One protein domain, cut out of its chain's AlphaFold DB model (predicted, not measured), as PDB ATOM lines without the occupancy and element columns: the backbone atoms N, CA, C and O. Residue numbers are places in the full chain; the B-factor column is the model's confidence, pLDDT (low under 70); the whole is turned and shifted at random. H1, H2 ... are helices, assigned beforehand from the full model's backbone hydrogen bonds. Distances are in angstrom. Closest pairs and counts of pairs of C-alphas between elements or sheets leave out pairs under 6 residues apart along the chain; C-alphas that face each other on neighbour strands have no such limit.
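This is residues 6 to 173 of the 740 residues of an uncharacterized protein of Pseudomonas sp. WS 5071 (UniProt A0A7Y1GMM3). A long helix, H9, crosses the middle helix H7 about at right angles, and its far end, residues 166 to 171, sticks out of the body with residues 172 and 173. H8 folds back over the first half of H9 as a helical hairpin, H3 packs along H7, and the short helices H1, H5 and H6 gather at the first end of H7, while H2 packs on H3 and H4 on the start of H9. The printed part has 168 residues with nine named helices, H1 to H9 in chain order, and no named strand; the class is all helix. It is compact, with a radius of gyration of the C-alphas of 16.3 A and spans of 51 by 36 by 34 A.

Find C-alpha 143 at (-0.872, -10.010, 17.253); from there H9, residues 143 to 171, runs 42.4 A to C-alpha 171 at (11.300, -14.791, -23.029). Before it comes H8, residues 121 to 136, 22.0 A long. H7 covers residues 90 to 108 over 27.2 A, and H3 residues 30 to 45 over 22.7 A. The shorter helices are H1, residues 6 to 11, beginning at C-alpha 6 at (-10.804, -2.752, -9.163), H2, residues 14 to 19, H4, residues 55 to 59, H5, residues 63 to 69, and H6, residues 71 to 80.

Look first at H7, the hub, which touches six helices. With residues 97 to 102 alone it touches H9, about perpendicular at 77 degrees, closest at the C-alphas of Ala 101 and Ile 149, 5.7 A. H3 touches H7 at 4.8 A between C-alphas 34 and 104, opposite ways at a steep tilt of 38 degrees, only just past shallow. With residues 90 to 94 alone H7 touches H5, C-alphas 68 and 90 being closest at 4.9 A; with residues 90 to 93 alone it touches H6, 6.6 A between C-alphas 77 and 93; with residues 92 to 96 alone it touches H1, 6.1 A between C-alphas 6 and 92. H8 and H9 form a hairpin, closest at C-alphas 128 and 150, 5.0 A. H4 touches H9 at C-alphas 55 and 144, 4.3 A, and H2 touches H3 at C-alphas 14 and 33, 6.4 A. In each of the nine helices every O i to N i+4 pair is within hydrogen-bond range.

The C-alphas farthest apart, of Val 26 and Asn 173, are 54.2 A apart. The printed part has no cut, and the link from H7 to H8, residues 109 to 120, is long. Confidence is under 70 at residues 24 to 26, 49 to 52, 61 to 62, 139 to 141 and 169 to 173.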
ATOM      1  N   LEU A   6     -12.268  -2.834  -9.150       75.38
ATOM      2  CA  LEU A   6     -10.804  -2.752  -9.163       75.38
ATOM      3  C   LEU A   6     -10.248  -1.336  -9.487       75.38
ATOM      4  O   LEU A   6      -9.451  -0.835  -8.695       75.38
ATOM      5  N   PRO A   7     -10.703  -0.622 -10.542       82.31
ATOM      6  CA  PRO A   7     -10.344   0.786 -10.770       82.31
ATOM      7  C   PRO A   7     -10.634   1.734  -9.596       82.31
ATOM      8  O   PRO A   7      -9.937   2.736  -9.430       82.31
ATOM      9  N   ILE A   8     -11.669   1.448  -8.794       84.00
ATOM     10  CA  ILE A   8     -11.988   2.228  -7.588       84.00
ATOM     11  C   ILE A   8     -10.931   1.948  -6.520       84.00
ATOM     12  O   ILE A   8     -10.346   2.889  -5.988       84.00
ATOM     13  N   ILE A   9     -10.623   0.671  -6.269       84.62
ATOM     14  CA  ILE A   9      -9.593   0.252  -5.307       84.62
ATOM     15  C   ILE A   9      -8.238   0.875  -5.634       84.62
ATOM     16  O   ILE A   9      -7.542   1.303  -4.720       84.62
ATOM     17  N   GLU A  10      -7.847   0.968  -6.904       83.94
ATOM     18  CA  GLU A  10      -6.569   1.574  -7.296       83.94
ATOM     19  C   GLU A  10      -6.495   3.066  -6.935       83.94
ATOM     20  O   GLU A  10      -5.477   3.528  -6.413       83.94
ATOM     21  N   ARG A  11      -7.590   3.809  -7.130       86.31
ATOM     22  CA  ARG A  11      -7.626   5.277  -7.002       86.31
ATOM     23  C   ARG A  11      -7.997   5.787  -5.611       86.31
ATOM     24  O   ARG A  11      -7.524   6.853  -5.237       86.31
ATOM     25  N   ILE A  12      -8.812   5.045  -4.863       86.94
ATOM     26  CA  ILE A  12      -9.337   5.483  -3.562       86.94
ATOM     27  C   ILE A  12      -8.216   5.642  -2.529       86.94
ATOM     28  O   ILE A  12      -7.342   4.777  -2.401       86.94
ATOM     29  N   SER A  13      -8.200   6.755  -1.806       88.25
ATOM     30  CA  SER A  13      -7.216   7.009  -0.753       88.25
ATOM     31  C   SER A  13      -7.575   6.275   0.542       88.25
ATOM     32  O   SER A  13      -8.734   5.952   0.792       88.25
ATOM     33  N   VAL A  14      -6.582   6.031   1.405       88.19
ATOM     34  CA  VAL A  14      -6.840   5.404   2.715       88.19
ATOM     35  C   VAL A  14      -7.743   6.265   3.605       88.19
ATOM     36  O   VAL A  14      -8.533   5.728   4.369       88.19
ATOM     37  N   TYR A  15      -7.679   7.591   3.454       87.56
ATOM     38  CA  TYR A  15      -8.528   8.532   4.185       87.56
ATOM     39  C   TYR A  15      -9.993   8.427   3.757       87.56
ATOM     40  O   TYR A  15     -10.864   8.375   4.610       87.56
ATOM     41  N   GLU A  16     -10.268   8.305   2.456       86.00
ATOM     42  CA  GLU A  16     -11.641   8.109   1.966       86.00
ATOM     43  C   GLU A  16     -12.228   6.768   2.430       86.00
ATOM     44  O   GLU A  16     -13.404   6.700   2.782       86.00
ATOM     45  N   LEU A  17     -11.405   5.713   2.486       88.56
ATOM     46  CA  LEU A  17     -11.810   4.425   3.061       88.56
ATOM     47  C   LEU A  17     -12.148   4.563   4.556       88.56
ATOM     48  O   LEU A  17     -13.124   3.985   5.022       88.56
ATOM     49  N   ALA A  18     -11.341   5.321   5.299       86.19
ATOM     50  CA  ALA A  18     -11.521   5.562   6.726       86.19
ATOM     51  C   ALA A  18     -12.790   6.384   7.020       86.19
ATOM     52  O   ALA A  18     -13.617   5.980   7.845       86.19
ATOM     53  N   ASP A  19     -12.994   7.477   6.282       85.31
ATOM     54  CA  ASP A  19     -14.166   8.348   6.402       85.31
ATOM     55  C   ASP A  19     -15.472   7.550   6.220       85.31
ATOM     56  O   ASP A  19     -16.437   7.741   6.966       85.31
ATOM     57  N   ALA A  20     -15.491   6.585   5.292       83.88
ATOM     58  CA  ALA A  20     -16.657   5.747   5.000       83.88
ATOM     59  C   ALA A  20     -17.122   4.863   6.176       83.88
ATOM     60  O   ALA A  20     -18.271   4.415   6.202       83.88
ATOM     61  N   VAL A  21     -16.253   4.608   7.157       83.25
ATOM     62  CA  VAL A  21     -16.562   3.808   8.356       83.25
ATOM     63  C   VAL A  21     -16.439   4.607   9.658       83.25
ATOM     64  O   VAL A  21     -16.515   4.023  10.738       83.25
ATOM     65  N   GLY A  22     -16.330   5.938   9.568       78.06
ATOM     66  CA  GLY A  22     -16.384   6.846  10.719       78.06
ATOM     67  C   GLY A  22     -15.067   7.008  11.481       78.06
ATOM     68  O   GLY A  22     -15.077   7.437  12.633       78.06
ATOM     69  N   PHE A  23     -13.940   6.674  10.857       80.50
ATOM     70  CA  PHE A  23     -12.599   6.929  11.377       80.50
ATOM     71  C   PHE A  23     -12.245   8.417  11.152       80.50
ATOM     72  O   PHE A  23     -12.148   8.853  10.012       80.50
ATOM     73  N   VAL A  24     -12.081   9.214  12.221       69.06
ATOM     74  CA  VAL A  24     -11.877  10.683  12.147       69.06
ATOM     75  C   VAL A  24     -10.431  11.066  12.466       69.06
ATOM     76  O   VAL A  24      -9.954  10.807  13.567       69.06
ATOM     77  N   TYR A  25      -9.753  11.730  11.522       69.38
ATOM     78  CA  TYR A  25      -8.335  12.098  11.634       69.38
ATOM     79  C   TYR A  25      -8.117  13.532  11.135       69.38
ATOM     80  O   TYR A  25      -8.661  13.935  10.107       69.38
ATOM     81  N   VAL A  26      -7.326  14.314  11.875       61.94
ATOM     82  CA  VAL A  26      -7.115  15.753  11.616       61.94
ATOM     83  C   VAL A  26      -5.907  16.005  10.701       61.94
ATOM     84  O   VAL A  26      -5.878  16.995   9.974       61.94
ATOM     85  N   GLU A  27      -4.930  15.094  10.681       73.31
ATOM     86  CA  GLU A  27      -3.690  15.231   9.911       73.31
ATOM     87  C   GLU A  27      -3.587  14.199   8.782       73.31
ATOM     88  O   GLU A  27      -3.884  13.018   8.958       73.31
ATOM     89  N   ARG A  28      -3.126  14.643   7.605       80.81
ATOM     90  CA  ARG A  28      -2.884  13.784   6.437       80.81
ATOM     91  C   ARG A  28      -1.389  13.708   6.147       80.81
ATOM     92  O   ARG A  28      -0.840  14.580   5.477       80.81
ATOM     93  N   ASN A  29      -0.728  12.679   6.666       81.25
ATOM     94  CA  ASN A  29       0.689  12.398   6.434       81.25
ATOM     95  C   ASN A  29       0.946  10.873   6.304       81.25
ATOM     96  O   ASN A  29       0.078  10.075   6.673       81.25
ATOM     97  N   PRO A  30       2.105  10.440   5.767       76.94
ATOM     98  CA  PRO A  30       2.380   9.020   5.520       76.94
ATOM     99  C   PRO A  30       2.341   8.110   6.765       76.94
ATOM    100  O   PRO A  30       1.783   7.018   6.651       76.94
ATOM    101  N   PRO A  31       2.855   8.519   7.946       80.69
ATOM    102  CA  PRO A  31       2.687   7.748   9.182       80.69
ATOM    103  C   PRO A  31       1.217   7.511   9.552       80.69
ATOM    104  O   PRO A  31       0.809   6.366   9.734       80.69
ATOM    105  N   VAL A  32       0.396   8.569   9.549       84.00
ATOM    106  CA  VAL A  32      -1.040   8.482   9.867       84.00
ATOM    107  C   VAL A  32      -1.783   7.629   8.836       84.00
ATOM    108  O   VAL A  32      -2.677   6.866   9.186       84.00
ATOM    109  N   ALA A  33      -1.401   7.699   7.556       85.44
ATOM    110  CA  ALA A  33      -1.957   6.834   6.516       85.44
ATOM    111  C   ALA A  33      -1.696   5.340   6.793       85.44
ATOM    112  O   ALA A  33      -2.549   4.501   6.502       85.44
ATOM    113  N   ALA A  34      -0.523   5.003   7.337       85.56
ATOM    114  CA  ALA A  34      -0.144   3.630   7.651       85.56
ATOM    115  C   ALA A  34      -0.835   3.095   8.908       85.56
ATOM    116  O   ALA A  34      -1.266   1.942   8.906       85.56
ATOM    117  N   GLU A  35      -0.996   3.928   9.935       85.50
ATOM    118  CA  GLU A  35      -1.820   3.611  11.110       85.50
ATOM    119  C   GLU A  35      -3.273   3.353  10.695       85.50
ATOM    120  O   GLU A  35      -3.821   2.291  10.977       85.50
ATOM    121  N   LEU A  36      -3.846   4.245   9.882       87.81
ATOM    122  CA  LEU A  36      -5.178   4.081   9.298       87.81
ATOM    123  C   LEU A  36      -5.334   2.780   8.508       87.81
ATOM    124  O   LEU A  36      -6.336   2.081   8.638       87.81
ATOM    125  N   ALA A  37      -4.348   2.428   7.682       89.75
ATOM    126  CA  ALA A  37      -4.381   1.168   6.949       89.75
ATOM    127  C   ALA A  37      -4.386  -0.048   7.894       89.75
ATOM    128  O   ALA A  37      -5.034  -1.055   7.600       89.75
ATOM    129  N   MET A  38      -3.696   0.046   9.031       88.38
ATOM    130  CA  MET A  38      -3.647  -0.999  10.053       88.38
ATOM    131  C   MET A  38      -4.966  -1.120  10.825       88.38
ATOM    132  O   MET A  38      -5.434  -2.240  11.063       88.38
ATOM    133  N   ASP A  39      -5.597   0.011  11.138       87.50
ATOM    134  CA  ASP A  39      -6.925   0.082  11.751       87.50
ATOM    135  C   ASP A  39      -7.990  -0.507  10.823       87.50
ATOM    136  O   ASP A  39      -8.805  -1.328  11.245       87.50
ATOM    137  N   LEU A  40      -7.940  -0.176   9.529       89.88
ATOM    138  CA  LEU A  40      -8.842  -0.720   8.513       89.88
ATOM    139  C   LEU A  40      -8.678  -2.237   8.339       89.88
ATOM    140  O   LEU A  40      -9.676  -2.954   8.243       89.88
ATOM    141  N   LEU A  41      -7.446  -2.758   8.341       90.06
ATOM    142  CA  LEU A  41      -7.209  -4.206   8.316       90.06
ATOM    143  C   LEU A  41      -7.732  -4.892   9.583       90.06
ATOM    144  O   LEU A  41      -8.357  -5.950   9.493       90.06
ATOM    145  N   SER A  42      -7.527  -4.283  10.751       87.12
ATOM    146  CA  SER A  42      -8.045  -4.798  12.024       87.12
ATOM    147  C   SER A  42      -9.575  -4.790  12.053       87.12
ATOM    148  O   SER A  42     -10.187  -5.782  12.449       87.12
ATOM    149  N   TYR A  43     -10.202  -3.721  11.556       87.44
ATOM    150  CA  TYR A  43     -11.651  -3.614  11.378       87.44
ATOM    151  C   TYR A  43     -12.198  -4.734  10.489       87.44
ATOM    152  O   TYR A  43     -13.208  -5.347  10.835       87.44
ATOM    153  N   LEU A  44     -11.535  -5.027   9.365       89.44
ATOM    154  CA  LEU A  44     -11.938  -6.101   8.456       89.44
ATOM    155  C   LEU A  44     -11.782  -7.484   9.105       89.44
ATOM    156  O   LEU A  44     -12.679  -8.316   8.977       89.44
ATOM    157  N   LEU A  45     -10.692  -7.727   9.840       86.62
ATOM    158  CA  LEU A  45     -10.482  -8.983  10.574       86.62
ATOM    159  C   LEU A  45     -11.558  -9.218  11.643       86.62
ATOM    160  O   LEU A  45     -12.034 -10.340  11.791       86.62
ATOM    161  N   GLN A  46     -12.010  -8.166  12.330       84.69
ATOM    162  CA  GLN A  46     -13.089  -8.243  13.324       84.69
ATOM    163  C   GLN A  46     -14.461  -8.613  12.732       84.69
ATOM    164  O   GLN A  46     -15.382  -8.917  13.486       84.69
ATOM    165  N   LYS A  47     -14.635  -8.585  11.401       85.44
ATOM    166  CA  LYS A  47     -15.888  -9.001  10.741       85.44
ATOM    167  C   LYS A  47     -16.041 -10.509  10.593       85.44
ATOM    168  O   LYS A  47     -17.116 -10.961  10.215       85.44
ATOM    169  N   LEU A  48     -14.999 -11.286  10.881       76.94
ATOM    170  CA  LEU A  48     -15.110 -12.737  10.960       76.94
ATOM    171  C   LEU A  48     -15.903 -13.143  12.210       76.94
ATOM    172  O   LEU A  48     -15.537 -12.782  13.325       76.94
ATOM    173  N   GLU A  49     -16.939 -13.964  12.033       59.34
ATOM    174  CA  GLU A  49     -17.757 -14.547  13.111       59.34
ATOM    175  C   GLU A  49     -17.014 -15.676  13.869       59.34
ATOM    176  O   GLU A  49     -17.527 -16.779  14.041       59.34
ATOM    177  N   SER A  50     -15.767 -15.441  14.295       58.22
ATOM    178  CA  SER A  50     -14.964 -16.390  15.079       58.22
ATOM    179  C   SER A  50     -14.529 -15.757  16.406       58.22
ATOM    180  O   SER A  50     -14.024 -14.634  16.392       58.22
ATOM    181  N   PRO A  51     -14.697 -16.435  17.561       53.25
ATOM    182  CA  PRO A  51     -14.592 -15.778  18.862       53.25
ATOM    183  C   PRO A  51     -13.174 -15.393  19.312       53.25
ATOM    184  O   PRO A  51     -13.066 -14.731  20.336       53.25
ATOM    185  N   THR A  52     -12.105 -15.707  18.573       64.56
ATOM    186  CA  THR A  52     -10.764 -15.110  18.762       64.56
ATOM    187  C   THR A  52      -9.840 -15.537  17.620       64.56
ATOM    188  O   THR A  52      -9.425 -16.692  17.524       64.56
ATOM    189  N   LEU A  53      -9.490 -14.604  16.733       74.75
ATOM    190  CA  LEU A  53      -8.481 -14.847  15.701       74.75
ATOM    191  C   LEU A  53      -7.098 -14.967  16.338       74.75
ATOM    192  O   LEU A  53      -6.625 -14.037  16.993       74.75
ATOM    193  N   THR A  54      -6.433 -16.099  16.118       82.62
ATOM    194  CA  THR A  54      -5.073 -16.335  16.603       82.62
ATOM    195  C   THR A  54      -4.059 -16.108  15.477       82.62
ATOM    196  O   THR A  54      -4.421 -16.155  14.292       82.62
ATOM    197  N   PRO A  55      -2.780 -15.854  15.808       82.38
ATOM    198  CA  PRO A  55      -1.708 -15.805  14.818       82.38
ATOM    199  C   PRO A  55      -1.625 -17.069  13.954       82.38
ATOM    200  O   PRO A  55      -1.366 -16.963  12.760       82.38
ATOM    201  N   GLU A  56      -1.894 -18.246  14.524       80.38
ATOM    202  CA  GLU A  56      -1.856 -19.532  13.820       80.38
ATOM    203  C   GLU A  56      -2.948 -19.613  12.753       80.38
ATOM    204  O   GLU A  56      -2.665 -20.011  11.626       80.38
ATOM    205  N   HIS A  57      -4.166 -19.152  13.062       78.31
ATOM    206  CA  HIS A  57      -5.235 -19.049  12.066       78.31
ATOM    207  C   HIS A  57      -4.832 -18.126  10.913       78.31
ATOM    208  O   HIS A  57      -5.008 -18.479   9.754       78.31
ATOM    209  N   CYS A  58      -4.223 -16.975  11.216       80.12
ATOM    210  CA  CYS A  58      -3.766 -16.026  10.195       80.12
ATOM    211  C   CYS A  58      -2.529 -16.505   9.413       80.12
ATOM    212  O   CYS A  58      -2.165 -15.880   8.413       80.12
ATOM    213  N   ALA A  59      -1.867 -17.568   9.881       75.12
ATOM    214  CA  ALA A  59      -0.726 -18.217   9.241       75.12
ATOM    215  C   ALA A  59      -1.093 -19.432   8.384       75.12
ATOM    216  O   ALA A  59      -0.240 -19.905   7.631       75.12
ATOM    217  N   ASP A  60      -2.337 -19.908   8.458       74.31
ATOM    218  CA  ASP A  60      -2.832 -20.981   7.602       74.31
ATOM    219  C   ASP A  60      -2.835 -20.544   6.127       74.31
ATOM    220  O   ASP A  60      -3.237 -19.429   5.777       74.31
ATOM    221  N   ARG A  61      -2.379 -21.445   5.247       69.06
ATOM    222  CA  ARG A  61      -2.219 -21.199   3.808       69.06
ATOM    223  C   ARG A  61      -3.529 -20.755   3.155       69.06
ATOM    224  O   ARG A  61      -3.536 -19.831   2.352       69.06
ATOM    225  N   LEU A  62      -4.654 -21.357   3.532       69.44
ATOM    226  CA  LEU A  62      -5.958 -21.064   2.942       69.44
ATOM    227  C   LEU A  62      -6.687 -19.912   3.640       69.44
ATOM    228  O   LEU A  62      -7.736 -19.486   3.154       69.44
ATOM    229  N   PHE A  63      -6.162 -19.371   4.745       77.81
ATOM    230  CA  PHE A  63      -6.868 -18.365   5.542       77.81
ATOM    231  C   PHE A  63      -7.229 -17.112   4.746       77.81
ATOM    232  O   PHE A  63      -8.385 -16.698   4.767       77.81
ATOM    233  N   LEU A  64      -6.281 -16.530   4.001       78.31
ATOM    234  CA  LEU A  64      -6.540 -15.322   3.205       78.31
ATOM    235  C   LEU A  64      -7.659 -15.547   2.182       78.31
ATOM    236  O   LEU A  64      -8.479 -14.664   1.938       78.31
ATOM    237  N   LEU A  65      -7.708 -16.736   1.587       73.06
ATOM    238  CA  LEU A  65      -8.736 -17.081   0.621       73.06
ATOM    239  C   LEU A  65     -10.098 -17.266   1.305       73.06
ATOM    240  O   LEU A  65     -11.079 -16.653   0.886       73.06
ATOM    241  N   THR A  66     -10.143 -18.036   2.394       75.44
ATOM    242  CA  THR A  66     -11.336 -18.200   3.240       75.44
ATOM    243  C   THR A  66     -11.873 -16.846   3.692       75.44
ATOM    244  O   THR A  66     -13.072 -16.596   3.582       75.44
ATOM    245  N   PHE A  67     -10.990 -15.940   4.107       81.25
ATOM    246  CA  PHE A  67     -11.314 -14.578   4.512       81.25
ATOM    247  C   PHE A  67     -11.976 -13.771   3.386       81.25
ATOM    248  O   PHE A  67     -13.058 -13.219   3.578       81.25
ATOM    249  N   CYS A  68     -11.382 -13.761   2.189       81.00
ATOM    250  CA  CYS A  68     -11.903 -13.022   1.033       81.00
ATOM    251  C   CYS A  68     -13.278 -13.518   0.541       81.00
ATOM    252  O   CYS A  68     -13.984 -12.785  -0.154       81.00
ATOM    253  N   THR A  69     -13.669 -14.753   0.879       77.19
ATOM    254  CA  THR A  69     -14.977 -15.321   0.498       77.19
ATOM    255  C   THR A  69     -16.110 -15.004   1.478       77.19
ATOM    256  O   THR A  69     -17.273 -15.161   1.107       77.19
ATOM    257  N   GLN A  70     -15.814 -14.516   2.690       82.31
ATOM    258  CA  GLN A  70     -16.835 -14.268   3.714       82.31
ATOM    259  C   GLN A  70     -17.800 -13.150   3.318       82.31
ATOM    260  O   GLN A  70     -17.379 -12.054   2.943       82.31
ATOM    261  N   VAL A  71     -19.101 -13.395   3.497       84.31
ATOM    262  CA  VAL A  71     -20.156 -12.413   3.197       84.31
ATOM    263  C   VAL A  71     -19.964 -11.140   4.024       84.31
ATOM    264  O   VAL A  71     -19.904 -10.054   3.454       84.31
ATOM    265  N   ALA A  72     -19.752 -11.272   5.336       86.19
ATOM    266  CA  ALA A  72     -19.542 -10.131   6.230       86.19
ATOM    267  C   ALA A  72     -18.321  -9.273   5.839       86.19
ATOM    268  O   ALA A  72     -18.345  -8.048   5.966       86.19
ATOM    269  N   VAL A  73     -17.263  -9.901   5.312       88.06
ATOM    270  CA  VAL A  73     -16.062  -9.198   4.835       88.06
ATOM    271  C   VAL A  73     -16.351  -8.474   3.522       88.06
ATOM    272  O   VAL A  73     -16.018  -7.298   3.397       88.06
ATOM    273  N   LYS A  74     -17.015  -9.127   2.557       87.62
ATOM    274  CA  LYS A  74     -17.420  -8.489   1.292       87.62
ATOM    275  C   LYS A  74     -18.336  -7.288   1.536       87.62
ATOM    276  O   LYS A  74     -18.135  -6.240   0.929       87.62
ATOM    277  N   GLU A  75     -19.285  -7.398   2.465       88.94
ATOM    278  CA  GLU A  75     -20.149  -6.284   2.871       88.94
ATOM    279  C   GLU A  75     -19.364  -5.133   3.507       88.94
ATOM    280  O   GLU A  75     -19.633  -3.968   3.219       88.94
ATOM    281  N   ALA A  76     -18.383  -5.438   4.357       89.19
ATOM    282  CA  ALA A  76     -17.532  -4.423   4.963       89.19
ATOM    283  C   ALA A  76     -16.665  -3.707   3.917       89.19
ATOM    284  O   ALA A  76     -16.579  -2.481   3.931       89.19
ATOM    285  N   VAL A  77     -16.093  -4.445   2.962       90.38
ATOM    286  CA  VAL A  77     -15.356  -3.867   1.828       90.38
ATOM    287  C   VAL A  77     -16.270  -3.018   0.948       90.38
ATOM    288  O   VAL A  77     -15.879  -1.932   0.534       90.38
ATOM    289  N   ALA A  78     -17.504  -3.453   0.709       89.50
ATOM    290  CA  ALA A  78     -18.478  -2.675  -0.048       89.50
ATOM    291  C   ALA A  78     -18.797  -1.330   0.622       89.50
ATOM    292  O   ALA A  78     -18.872  -0.310  -0.061       89.50
ATOM    293  N   ARG A  79     -18.907  -1.310   1.959       90.25
ATOM    294  CA  ARG A  79     -19.061  -0.068   2.736       90.25
ATOM    295  C   ARG A  79     -17.838   0.833   2.607       90.25
ATOM    296  O   ARG A  79     -18.013   2.009   2.314       90.25
ATOM    297  N   LEU A  80     -16.631   0.282   2.761       89.94
ATOM    298  CA  LEU A  80     -15.381   1.035   2.598       89.94
ATOM    299  C   LEU A  80     -15.269   1.675   1.208       89.94
ATOM    300  O   LEU A  80     -14.837   2.813   1.082       89.94
ATOM    301  N   LEU A  81     -15.680   0.955   0.164       89.75
ATOM    302  CA  LEU A  81     -15.621   1.422  -1.223       89.75
ATOM    303  C   LEU A  81     -16.843   2.256  -1.649       89.75
ATOM    304  O   LEU A  81     -16.873   2.728  -2.783       89.75
ATOM    305  N   ALA A  82     -17.850   2.414  -0.782       87.31
ATOM    306  CA  ALA A  82     -19.137   3.038  -1.095       87.31
ATOM    307  C   ALA A  82     -19.831   2.442  -2.345       87.31
ATOM    308  O   ALA A  82     -20.427   3.158  -3.152       87.31
ATOM    309  N   VAL A  83     -19.769   1.116  -2.503       88.00
ATOM    310  CA  VAL A  83     -20.405   0.371  -3.606       88.00
ATOM    311  C   VAL A  83     -21.445  -0.629  -3.083       88.00
ATOM    312  O   VAL A  83     -21.402  -1.017  -1.915       88.00
ATOM    313  N   PRO A  84     -22.391  -1.094  -3.919       85.50
ATOM    314  CA  PRO A  84     -23.342  -2.125  -3.510       85.50
ATOM    315  C   PRO A  84     -22.644  -3.453  -3.158       85.50
ATOM    316  O   PRO A  84     -21.767  -3.906  -3.892       85.50
ATOM    317  N   ALA A  85     -23.058  -4.119  -2.074       82.06
ATOM    318  CA  ALA A  85     -22.401  -5.337  -1.570       82.06
ATOM    319  C   ALA A  85     -22.310  -6.484  -2.591       82.06
ATOM    320  O   ALA A  85     -21.310  -7.192  -2.645       82.06
ATOM    321  N   ASN A  86     -23.311  -6.619  -3.459       81.31
ATOM    322  CA  ASN A  86     -23.349  -7.621  -4.525       81.31
ATOM    323  C   ASN A  86     -22.354  -7.361  -5.676       81.31
ATOM    324  O   ASN A  86     -22.216  -8.208  -6.556       81.31
ATOM    325  N   THR A  87     -21.683  -6.203  -5.702       84.31
ATOM    326  CA  THR A  87     -20.670  -5.868  -6.719       84.31
ATOM    327  C   THR A  87     -19.250  -6.244  -6.303       84.31
ATOM    328  O   THR A  87     -18.377  -6.349  -7.164       84.31
ATOM    329  N   VAL A  88     -19.015  -6.482  -5.008       82.81
ATOM    330  CA  VAL A  88     -17.697  -6.837  -4.473       82.81
ATOM    331  C   VAL A  88     -17.477  -8.340  -4.588       82.81
ATOM    332  O   VAL A  88     -18.181  -9.139  -3.968       82.81
ATOM    333  N   LYS A  89     -16.463  -8.733  -5.357       82.69
ATOM    334  CA  LYS A  89     -16.038 -10.128  -5.496       82.69
ATOM    335  C   LYS A  89     -14.842 -10.417  -4.592       82.69
ATOM    336  O   LYS A  89     -14.138  -9.514  -4.147       82.69
ATOM    337  N   HIS A  90     -14.560 -11.696  -4.346       76.06
ATOM    338  CA  HIS A  90     -13.407 -12.091  -3.528       76.06
ATOM    339  C   HIS A  90     -12.038 -11.559  -4.039       76.06
ATOM    340  O   HIS A  90     -11.196 -11.253  -3.192       76.06
ATOM    341  N   PRO A  91     -11.774 -11.369  -5.358       77.94
ATOM    342  CA  PRO A  91     -10.519 -10.765  -5.817       77.94
ATOM    343  C   PRO A  91     -10.400  -9.284  -5.440       77.94
ATOM    344  O   PRO A  91      -9.297  -8.820  -5.164       77.94
ATOM    345  N   ASP A  92     -11.524  -8.561  -5.385       82.38
ATOM    346  CA  ASP A  92     -11.563  -7.144  -5.009       82.38
ATOM    347  C   ASP A  92     -11.164  -6.970  -3.535       82.38
ATOM    348  O   ASP A  92     -10.369  -6.095  -3.196       82.38
ATOM    349  N   VAL A  93     -11.642  -7.869  -2.664       85.88
ATOM    350  CA  VAL A  93     -11.218  -7.932  -1.255       85.88
ATOM    351  C   VAL A  93      -9.706  -8.154  -1.170       85.88
ATOM    352  O   VAL A  93      -9.008  -7.386  -0.512       85.88
ATOM    353  N   GLY A  94      -9.175  -9.151  -1.887       84.69
ATOM    354  CA  GLY A  94      -7.738  -9.438  -1.909       84.69
ATOM    355  C   GLY A  94      -6.883  -8.262  -2.396       84.69
ATOM    356  O   GLY A  94      -5.837  -7.979  -1.809       84.69
ATOM    357  N   ALA A  95      -7.337  -7.542  -3.428       84.38
ATOM    358  CA  ALA A  95      -6.653  -6.363  -3.958       84.38
ATOM    359  C   ALA A  95      -6.606  -5.212  -2.939       84.38
ATOM    360  O   ALA A  95      -5.553  -4.594  -2.758       84.38
ATOM    361  N   LEU A  96      -7.713  -4.957  -2.232       90.00
ATOM    362  CA  LEU A  96      -7.761  -3.940  -1.182       90.00
ATOM    363  C   LEU A  96      -6.837  -4.296  -0.009       90.00
ATOM    364  O   LEU A  96      -6.059  -3.453   0.432       90.00
ATOM    365  N   LEU A  97      -6.869  -5.548   0.461       91.19
ATOM    366  CA  LEU A  97      -6.000  -6.016   1.547       91.19
ATOM    367  C   LEU A  97      -4.517  -5.843   1.207       91.19
ATOM    368  O   LEU A  97      -3.745  -5.359   2.032       91.19
ATOM    369  N   LEU A  98      -4.122  -6.192  -0.020       90.94
ATOM    370  CA  LEU A  98      -2.754  -6.010  -0.494       90.94
ATOM    371  C   LEU A  98      -2.366  -4.527  -0.574       90.94
ATOM    372  O   LEU A  98      -1.254  -4.169  -0.187       90.94
ATOM    373  N   LYS A  99      -3.273  -3.655  -1.036       92.81
ATOM    374  CA  LYS A  99      -3.037  -2.204  -1.073       92.81
ATOM    375  C   LYS A  99      -2.743  -1.655   0.326       92.81
ATOM    376  O   LYS A  99      -1.764  -0.931   0.496       92.81
ATOM    377  N   LEU A 100      -3.551  -2.034   1.318       93.00
ATOM    378  CA  LEU A 100      -3.365  -1.624   2.713       93.00
ATOM    379  C   LEU A 100      -2.057  -2.185   3.295       93.00
ATOM    380  O   LEU A 100      -1.276  -1.438   3.879       93.00
ATOM    381  N   ALA A 101      -1.769  -3.471   3.071       91.75
ATOM    382  CA  ALA A 101      -0.541  -4.110   3.547       91.75
ATOM    383  C   ALA A 101       0.730  -3.474   2.954       91.75
ATOM    384  O   ALA A 101       1.699  -3.252   3.678       91.75
ATOM    385  N   ASN A 102       0.727  -3.130   1.661       91.06
ATOM    386  CA  ASN A 102       1.850  -2.450   1.008       91.06
ATOM    387  C   ASN A 102       2.078  -1.039   1.559       91.06
ATOM    388  O   ASN A 102       3.226  -0.626   1.716       91.06
ATOM    389  N   LEU A 103       1.005  -0.309   1.880       90.44
ATOM    390  CA  LEU A 103       1.107   1.019   2.483       90.44
ATOM    391  C   LEU A 103       1.756   0.941   3.875       90.44
ATOM    392  O   LEU A 103       2.669   1.711   4.173       90.44
ATOM    393  N   ILE A 104       1.355  -0.043   4.685       90.94
ATOM    394  CA  ILE A 104       1.964  -0.324   5.993       90.94
ATOM    395  C   ILE A 104       3.438  -0.710   5.842       90.94
ATOM    396  O   ILE A 104       4.284  -0.201   6.578       90.94
ATOM    397  N   TRP A 105       3.752  -1.598   4.894       91.06
ATOM    398  CA  TRP A 105       5.120  -2.053   4.654       91.06
ATOM    399  C   TRP A 105       6.035  -0.891   4.270       91.06
ATOM    400  O   TRP A 105       7.079  -0.717   4.892       91.06
ATOM    401  N   ALA A 106       5.619  -0.059   3.313       89.50
ATOM    402  CA  ALA A 106       6.409   1.071   2.838       89.50
ATOM    403  C   ALA A 106       6.727   2.088   3.948       89.50
ATOM    404  O   ALA A 106       7.836   2.615   3.985       89.50
ATOM    405  N   ALA A 107       5.780   2.346   4.854       87.00
ATOM    406  CA  ALA A 107       5.946   3.331   5.922       87.00
ATOM    407  C   ALA A 107       6.720   2.797   7.140       87.00
ATOM    408  O   ALA A 107       7.542   3.516   7.699       87.00
ATOM    409  N   ASN A 108       6.469   1.548   7.551       85.12
ATOM    410  CA  ASN A 108       6.931   1.027   8.847       85.12
ATOM    411  C   ASN A 108       8.006  -0.068   8.746       85.12
ATOM    412  O   ASN A 108       8.625  -0.420   9.751       85.12
ATOM    413  N   ALA A 109       8.234  -0.639   7.559       83.44
ATOM    414  CA  ALA A 109       9.173  -1.745   7.368       83.44
ATOM    415  C   ALA A 109       9.831  -1.777   5.969       83.44
ATOM    416  O   ALA A 109      10.190  -2.849   5.480       83.44
ATOM    417  N   GLY A 110       9.986  -0.624   5.306       80.56
ATOM    418  CA  GLY A 110      10.441  -0.538   3.905       80.56
ATOM    419  C   GLY A 110      11.884  -1.003   3.648       80.56
ATOM    420  O   GLY A 110      12.246  -1.344   2.526       80.56
ATOM    421  N   ASP A 111      12.701  -1.068   4.691       85.25
ATOM    422  CA  ASP A 111      14.060  -1.620   4.725       85.25
ATOM    423  C   ASP A 111      14.095  -3.140   4.988       85.25
ATOM    424  O   ASP A 111      15.133  -3.784   4.828       85.25
ATOM    425  N   THR A 112      12.970  -3.759   5.358       88.31
ATOM    426  CA  THR A 112      12.837  -5.221   5.370       88.31
ATOM    427  C   THR A 112      12.579  -5.714   3.947       88.31
ATOM    428  O   THR A 112      11.463  -5.638   3.438       88.31
ATOM    429  N   HIS A 113      13.623  -6.232   3.298       87.62
ATOM    430  CA  HIS A 113      13.565  -6.689   1.911       87.62
ATOM    431  C   HIS A 113      13.160  -8.160   1.777       87.62
ATOM    432  O   HIS A 113      13.607  -9.026   2.531       87.62
ATOM    433  N   TYR A 114      12.343  -8.447   0.765       87.56
ATOM    434  CA  TYR A 114      11.981  -9.815   0.410       87.56
ATOM    435  C   TYR A 114      13.151 -10.527  -0.299       87.56
ATOM    436  O   TYR A 114      13.783  -9.927  -1.175       87.56
ATOM    437  N   PRO A 115      13.439 -11.809   0.003       84.31
ATOM    438  CA  PRO A 115      14.571 -12.539  -0.570       84.31
ATOM    439  C   PRO A 115      14.280 -13.044  -1.998       84.31
ATOM    440  O   PRO A 115      14.334 -14.239  -2.273       84.31
ATOM    441  N   GLY A 116      13.967 -12.143  -2.935       78.94
ATOM    442  CA  GLY A 116      13.466 -12.488  -4.276       78.94
ATOM    443  C   GLY A 116      14.392 -13.390  -5.103       78.94
ATOM    444  O   GLY A 116      13.931 -14.237  -5.858       78.94
ATOM    445  N   THR A 117      15.711 -13.293  -4.941       76.25
ATOM    446  CA  THR A 117      16.659 -14.183  -5.642       76.25
ATOM    447  C   THR A 117      16.843 -15.537  -4.953       76.25
ATOM    448  O   THR A 117      17.335 -16.478  -5.576       76.25
ATOM    449  N   ARG A 118      16.454 -15.655  -3.677       81.75
ATOM    450  CA  ARG A 118      16.594 -16.858  -2.843       81.75
ATOM    451  C   ARG A 118      15.363 -17.018  -1.940       81.75
ATOM    452  O   ARG A 118      15.485 -16.853  -0.727       81.75
ATOM    453  N   PRO A 119      14.178 -17.336  -2.495       81.38
ATOM    454  CA  PRO A 119      12.919 -17.396  -1.745       81.38
ATOM    455  C   PRO A 119      12.813 -18.665  -0.875       81.38
ATOM    456  O   PRO A 119      11.804 -19.364  -0.874       81.38
ATOM    457  N   GLU A 120      13.876 -19.000  -0.149       84.06
ATOM    458  CA  GLU A 120      13.964 -20.175   0.708       84.06
ATOM    459  C   GLU A 120      13.077 -20.013   1.954       84.06
ATOM    460  O   GLU A 120      12.952 -18.897   2.474       84.06
ATOM    461  N   PRO A 121      12.503 -21.106   2.497       82.44
ATOM    462  CA  PRO A 121      11.581 -21.032   3.634       82.44
ATOM    463  C   PRO A 121      12.136 -20.276   4.849       82.44
ATOM    464  O   PRO A 121      11.408 -19.517   5.488       82.44
ATOM    465  N   ALA A 122      13.429 -20.432   5.149       85.56
ATOM    466  CA  ALA A 122      14.081 -19.749   6.265       85.56
ATOM    467  C   ALA A 122      14.159 -18.227   6.053       85.56
ATOM    468  O   ALA A 122      13.784 -17.467   6.941       85.56
ATOM    469  N   LEU A 123      14.569 -17.780   4.861       87.94
ATOM    470  CA  LEU A 123      14.676 -16.356   4.524       87.94
ATOM    471  C   LEU A 123      13.298 -15.692   4.421       87.94
ATOM    472  O   LEU A 123      13.115 -14.562   4.867       87.94
ATOM    473  N   ARG A 124      12.298 -16.410   3.903       89.19
ATOM    474  CA  ARG A 124      10.896 -15.967   3.917       89.19
ATOM    475  C   ARG A 124      10.356 -15.837   5.337       89.19
ATOM    476  O   ARG A 124       9.677 -14.867   5.660       89.19
ATOM    477  N   THR A 125      10.693 -16.782   6.213       89.19
ATOM    478  CA  THR A 125      10.329 -16.712   7.636       89.19
ATOM    479  C   THR A 125      11.023 -15.538   8.324       89.19
ATOM    480  O   THR A 125      10.381 -14.817   9.079       89.19
ATOM    481  N   GLN A 126      12.297 -15.281   8.015       90.88
ATOM    482  CA  GLN A 126      13.025 -14.110   8.508       90.88
ATOM    483  C   GLN A 126      12.379 -12.801   8.038       90.88
ATOM    484  O   GLN A 126      12.210 -11.894   8.848       90.88
ATOM    485  N   PHE A 127      11.972 -12.719   6.768       92.19
ATOM    486  CA  PHE A 127      11.206 -11.589   6.239       92.19
ATOM    487  C   PHE A 127       9.916 -11.379   7.042       92.19
ATOM    488  O   PHE A 127       9.712 -10.301   7.596       92.19
ATOM    489  N   LYS A 128       9.088 -12.423   7.195       92.19
ATOM    490  CA  LYS A 128       7.830 -12.344   7.955       92.19
ATOM    491  C   LYS A 128       8.043 -11.924   9.407       92.19
ATOM    492  O   LYS A 128       7.356 -11.025   9.883       92.19
ATOM    493  N   ASN A 129       9.013 -12.527  10.091       92.50
ATOM    494  CA  ASN A 129       9.341 -12.183  11.473       92.50
ATOM    495  C   ASN A 129       9.854 -10.744  11.582       92.50
ATOM    496  O   ASN A 129       9.463 -10.041  12.503       92.50
ATOM    497  N   GLY A 130      10.659 -10.280  10.622       92.25
ATOM    498  CA  GLY A 130      11.119  -8.893  10.554       92.25
ATOM    499  C   GLY A 130       9.964  -7.894  10.441       92.25
ATOM    500  O   GLY A 130       9.961  -6.892  11.156       92.25
ATOM    501  N   ILE A 131       8.956  -8.198   9.614       92.44
ATOM    502  CA  ILE A 131       7.715  -7.414   9.548       92.44
ATOM    503  C   ILE A 131       6.999  -7.445  10.904       92.44
ATOM    504  O   ILE A 131       6.747  -6.389  11.478       92.44
ATOM    505  N   ILE A 132       6.724  -8.632  11.455       92.06
ATOM    506  CA  ILE A 132       5.992  -8.785  12.726       92.06
ATOM    507  C   ILE A 132       6.677  -8.015  13.862       92.06
ATOM    508  O   ILE A 132       6.005  -7.286  14.586       92.06
ATOM    509  N   THR A 133       7.999  -8.129  14.003       91.25
ATOM    510  CA  THR A 133       8.765  -7.435  15.046       91.25
ATOM    511  C   THR A 133       8.610  -5.920  14.946       91.25
ATOM    512  O   THR A 133       8.359  -5.270  15.959       91.25
ATOM    513  N   ARG A 134       8.695  -5.345  13.743       89.50
ATOM    514  CA  ARG A 134       8.530  -3.894  13.562       89.50
ATOM    515  C   ARG A 134       7.115  -3.435  13.856       89.50
ATOM    516  O   ARG A 134       6.934  -2.456  14.569       89.50
ATOM    517  N   LEU A 135       6.120  -4.158  13.347       88.62
ATOM    518  CA  LEU A 135       4.723  -3.798  13.573       88.62
ATOM    519  C   LEU A 135       4.334  -3.951  15.049       88.62
ATOM    520  O   LEU A 135       3.583  -3.134  15.561       88.62
ATOM    521  N   SER A 136       4.915  -4.917  15.769       86.12
ATOM    522  CA  SER A 136       4.678  -5.091  17.209       86.12
ATOM    523  C   SER A 136       5.188  -3.942  18.084       86.12
ATOM    524  O   SER A 136       4.760  -3.823  19.229       86.12
ATOM    525  N   ALA A 137       6.087  -3.102  17.561       83.56
ATOM    526  CA  ALA A 137       6.544  -1.897  18.246       83.56
ATOM    527  C   ALA A 137       5.546  -0.730  18.117       83.56
ATOM    528  O   ALA A 137       5.696   0.273  18.815       83.56
ATOM    529  N   LEU A 138       4.543  -0.851  17.240       81.12
ATOM    530  CA  LEU A 138       3.499   0.150  17.066       81.12
ATOM    531  C   LEU A 138       2.387  -0.044  18.110       81.12
ATOM    532  O   LEU A 138       2.054  -1.176  18.476       81.12
ATOM    533  N   PRO A 139       1.784   1.048  18.600       68.62
ATOM    534  CA  PRO A 139       0.649   0.958  19.501       68.62
ATOM    535  C   PRO A 139      -0.582   0.380  18.783       68.62
ATOM    536  O   PRO A 139      -0.964   0.845  17.717       68.62
ATOM    537  N   HIS A 140      -1.237  -0.596  19.428       62.72
ATOM    538  CA  HIS A 140      -2.659  -0.953  19.245       62.72
ATOM    539  C   HIS A 140      -3.116  -2.021  18.218       62.72
ATOM    540  O   HIS A 140      -4.329  -2.241  18.166       62.72
ATOM    541  N   PRO A 141      -2.284  -2.818  17.518       65.19
ATOM    542  CA  PRO A 141      -2.824  -3.932  16.733       65.19
ATOM    543  C   PRO A 141      -2.758  -5.266  17.487       65.19
ATOM    544  O   PRO A 141      -1.809  -5.575  18.213       65.19
ATOM    545  N   HIS A 142      -3.775  -6.104  17.280       74.25
ATOM    546  CA  HIS A 142      -3.791  -7.476  17.784       74.25
ATOM    547  C   HIS A 142      -2.656  -8.288  17.119       74.25
ATOM    548  O   HIS A 142      -2.458  -8.152  15.909       74.25
ATOM    549  N   PRO A 143      -1.951  -9.193  17.830       81.38
ATOM    550  CA  PRO A 143      -0.872 -10.010  17.253       81.38
ATOM    551  C   PRO A 143      -1.253 -10.755  15.962       81.38
ATOM    552  O   PRO A 143      -0.424 -10.945  15.076       81.38
ATOM    553  N   ALA A 144      -2.529 -11.128  15.827       83.62
ATOM    554  CA  ALA A 144      -3.080 -11.743  14.620       83.62
ATOM    555  C   ALA A 144      -3.013 -10.824  13.379       83.62
ATOM    556  O   ALA A 144      -2.701 -11.303  12.290       83.62
ATOM    557  N   THR A 145      -3.229  -9.511  13.536       86.88
ATOM    558  CA  THR A 145      -3.151  -8.526  12.442       86.88
ATOM    559  C   THR A 145      -1.731  -8.444  11.878       86.88
ATOM    560  O   THR A 145      -1.556  -8.437  10.660       86.88
ATOM    561  N   HIS A 146      -0.704  -8.455  12.737       89.69
ATOM    562  CA  HIS A 146       0.698  -8.441  12.299       89.69
ATOM    563  C   HIS A 146       1.037  -9.666  11.446       89.69
ATOM    564  O   HIS A 146       1.611  -9.537  10.363       89.69
ATOM    565  N   THR A 147       0.643 -10.852  11.915       89.50
ATOM    566  CA  THR A 147       0.851 -12.110  11.189       89.50
ATOM    567  C   THR A 147       0.098 -12.119   9.862       89.50
ATOM    568  O   THR A 147       0.656 -12.520   8.842       89.50
ATOM    569  N   PHE A 148      -1.137 -11.612   9.843       89.62
ATOM    570  CA  PHE A 148      -1.933 -11.499   8.624       89.62
ATOM    571  C   PHE A 148      -1.263 -10.603   7.570       89.62
ATOM    572  O   PHE A 148      -1.114 -11.021   6.421       89.62
ATOM    573  N   ILE A 149      -0.772  -9.420   7.966       90.81
ATOM    574  CA  ILE A 149      -0.029  -8.505   7.081       90.81
ATOM    575  C   ILE A 149       1.223  -9.190   6.519       90.81
ATOM    576  O   ILE A 149       1.436  -9.194   5.305       90.81
ATOM    577  N   ALA A 150       2.032  -9.812   7.383       90.69
ATOM    578  CA  ALA A 150       3.265 -10.479   6.974       90.69
ATOM    579  C   ALA A 150       3.014 -11.606   5.953       90.69
ATOM    580  O   ALA A 150       3.775 -11.745   4.994       90.69
ATOM    581  N   ASN A 151       1.933 -12.378   6.110       87.69
ATOM    582  CA  ASN A 151       1.578 -13.447   5.173       87.69
ATOM    583  C   ASN A 151       1.016 -12.924   3.842       87.69
ATOM    584  O   ASN A 151       1.342 -13.490   2.799       87.69
ATOM    585  N   ILE A 152       0.230 -11.835   3.839       89.06
ATOM    586  CA  ILE A 152      -0.215 -11.183   2.592       89.06
ATOM    587  C   ILE A 152       1.000 -10.745   1.762       89.06
ATOM    588  O   ILE A 152       1.066 -11.028   0.562       89.06
ATOM    589  N   LEU A 153       1.976 -10.097   2.406       89.50
ATOM    590  CA  LEU A 153       3.188  -9.598   1.753       89.50
ATOM    591  C   LEU A 153       4.094 -10.736   1.264       89.50
ATOM    592  O   LEU A 153       4.500 -10.724   0.101       89.50
ATOM    593  N   ASP A 154       4.368 -11.749   2.098       87.19
ATOM    594  CA  ASP A 154       5.150 -12.930   1.693       87.19
ATOM    595  C   ASP A 154       4.519 -13.604   0.471       87.19
ATOM    596  O   ASP A 154       5.209 -13.888  -0.510       87.19
ATOM    597  N   ARG A 155       3.194 -13.784   0.474       80.81
ATOM    598  CA  ARG A 155       2.465 -14.390  -0.644       80.81
ATOM    599  C   ARG A 155       2.569 -13.560  -1.921       80.81
ATOM    600  O   ARG A 155       2.837 -14.115  -2.987       80.81
ATOM    601  N   HIS A 156       2.375 -12.247  -1.836       84.56
ATOM    602  CA  HIS A 156       2.473 -11.361  -2.996       84.56
ATOM    603  C   HIS A 156       3.884 -11.352  -3.604       84.56
ATOM    604  O   HIS A 156       4.045 -11.498  -4.821       84.56
ATOM    605  N   CYS A 157       4.912 -11.241  -2.765       85.44
ATOM    606  CA  CYS A 157       6.302 -11.230  -3.206       85.44
ATOM    607  C   CYS A 157       6.749 -12.591  -3.767       85.44
ATOM    608  O   CYS A 157       7.436 -12.630  -4.792       85.44
ATOM    609  N   THR A 158       6.312 -13.704  -3.160       81.75
ATOM    610  CA  THR A 158       6.571 -15.066  -3.663       81.75
ATOM    611  C   THR A 158       6.007 -15.229  -5.076       81.75
ATOM    612  O   THR A 158       6.732 -15.616  -5.992       81.75
ATOM    613  N   ARG A 159       4.742 -14.843  -5.281       78.19
ATOM    614  CA  ARG A 159       4.059 -14.894  -6.584       78.19
ATOM    615  C   ARG A 159       4.757 -14.076  -7.653       78.19
ATOM    616  O   ARG A 159       4.981 -14.554  -8.762       78.19
ATOM    617  N   THR A 160       5.122 -12.847  -7.310       80.88
ATOM    618  CA  THR A 160       5.821 -11.944  -8.228       80.88
ATOM    619  C   THR A 160       7.179 -12.522  -8.625       80.88
ATOM    620  O   THR A 160       7.512 -12.563  -9.805       80.88
ATOM    621  N   THR A 161       7.924 -13.060  -7.656       80.38
ATOM    622  CA  THR A 161       9.214 -13.724  -7.886       80.38
ATOM    623  C   THR A 161       9.079 -14.929  -8.815       80.38
ATOM    624  O   THR A 161       9.835 -15.058  -9.776       80.38
ATOM    625  N   GLN A 162       8.104 -15.805  -8.560       78.19
ATOM    626  CA  GLN A 162       7.858 -16.985  -9.388       78.19
ATOM    627  C   GLN A 162       7.430 -16.601 -10.805       78.19
ATOM    628  O   GLN A 162       7.931 -17.183 -11.763       78.19
ATOM    629  N   LYS A 163       6.563 -15.594 -10.956       78.75
ATOM    630  CA  LYS A 163       6.161 -15.079 -12.268       78.75
ATOM    631  C   LYS A 163       7.365 -14.586 -13.066       78.75
ATOM    632  O   LYS A 163       7.578 -15.052 -14.176       78.75
ATOM    633  N   LEU A 164       8.190 -13.726 -12.469       77.25
ATOM    634  CA  LEU A 164       9.409 -13.218 -13.106       77.25
ATOM    635  C   LEU A 164      10.378 -14.348 -13.480       77.25
ATOM    636  O   LEU A 164      10.968 -14.325 -14.557       77.25
ATOM    637  N   ALA A 165      10.518 -15.357 -12.616       77.38
ATOM    638  CA  ALA A 165      11.324 -16.538 -12.901       77.38
ATOM    639  C   ALA A 165      10.799 -17.306 -14.131       77.38
ATOM    640  O   ALA A 165      11.576 -17.625 -15.028       77.38
ATOM    641  N   ILE A 166       9.493 -17.554 -14.233       75.56
ATOM    642  CA  ILE A 166       8.923 -18.264 -15.390       75.56
ATOM    643  C   ILE A 166       8.961 -17.421 -16.665       75.56
ATOM    644  O   ILE A 166       9.341 -17.944 -17.711       75.56
ATOM    645  N   ASP A 167       8.658 -16.127 -16.579       73.88
ATOM    646  CA  ASP A 167       8.739 -15.205 -17.717       73.88
ATOM    647  C   ASP A 167      10.176 -15.132 -18.268       73.88
ATOM    648  O   ASP A 167      10.386 -15.019 -19.478       73.88
ATOM    649  N   SER A 168      11.186 -15.282 -17.400       70.81
ATOM    650  CA  SER A 168      12.587 -15.359 -17.824       70.81
ATOM    651  C   SER A 168      12.908 -16.634 -18.623       70.81
ATOM    652  O   SER A 168      13.609 -16.554 -19.633       70.81
ATOM    653  N   LEU A 169      12.328 -17.784 -18.252       68.50
ATOM    654  CA  LEU A 169      12.478 -19.056 -18.978       68.50
ATOM    655  C   LEU A 169      11.785 -19.066 -20.344       68.50
ATOM    656  O   LEU A 169      12.164 -19.857 -21.207       68.50
ATOM    657  N   THR A 170      10.748 -18.252 -20.536       66.94
ATOM    658  CA  THR A 170       9.997 -18.188 -21.797       66.94
ATOM    659  C   THR A 170      10.542 -17.125 -22.743       66.94
ATOM    660  O   THR A 170      10.613 -17.369 -23.944       66.94
ATOM    661  N   THR A 171      10.949 -15.968 -22.217       66.00
ATOM    662  CA  THR A 171      11.300 -14.791 -23.029       66.00
ATOM    663  C   THR A 171      12.779 -14.752 -23.408       66.00
ATOM    664  O   THR A 171      13.118 -14.319 -24.505       66.00
ATOM    665  N   TYR A 172      13.665 -15.223 -22.525       64.50
ATOM    666  CA  TYR A 172      15.117 -15.061 -22.673       64.50
ATOM    667  C   TYR A 172      15.866 -16.390 -22.762       64.50
ATOM    668  O   TYR A 172      17.058 -16.435 -22.480       64.50
ATOM    669  N   ASN A 173      15.195 -17.486 -23.123       68.00
ATOM    670  CA  ASN A 173      15.857 -18.777 -23.268       68.00
ATOM    671  C   ASN A 173      16.498 -18.901 -24.665       68.00
ATOM    672  O   ASN A 173      15.764 -19.067 -25.641       68.00
TER     673      ASN A 173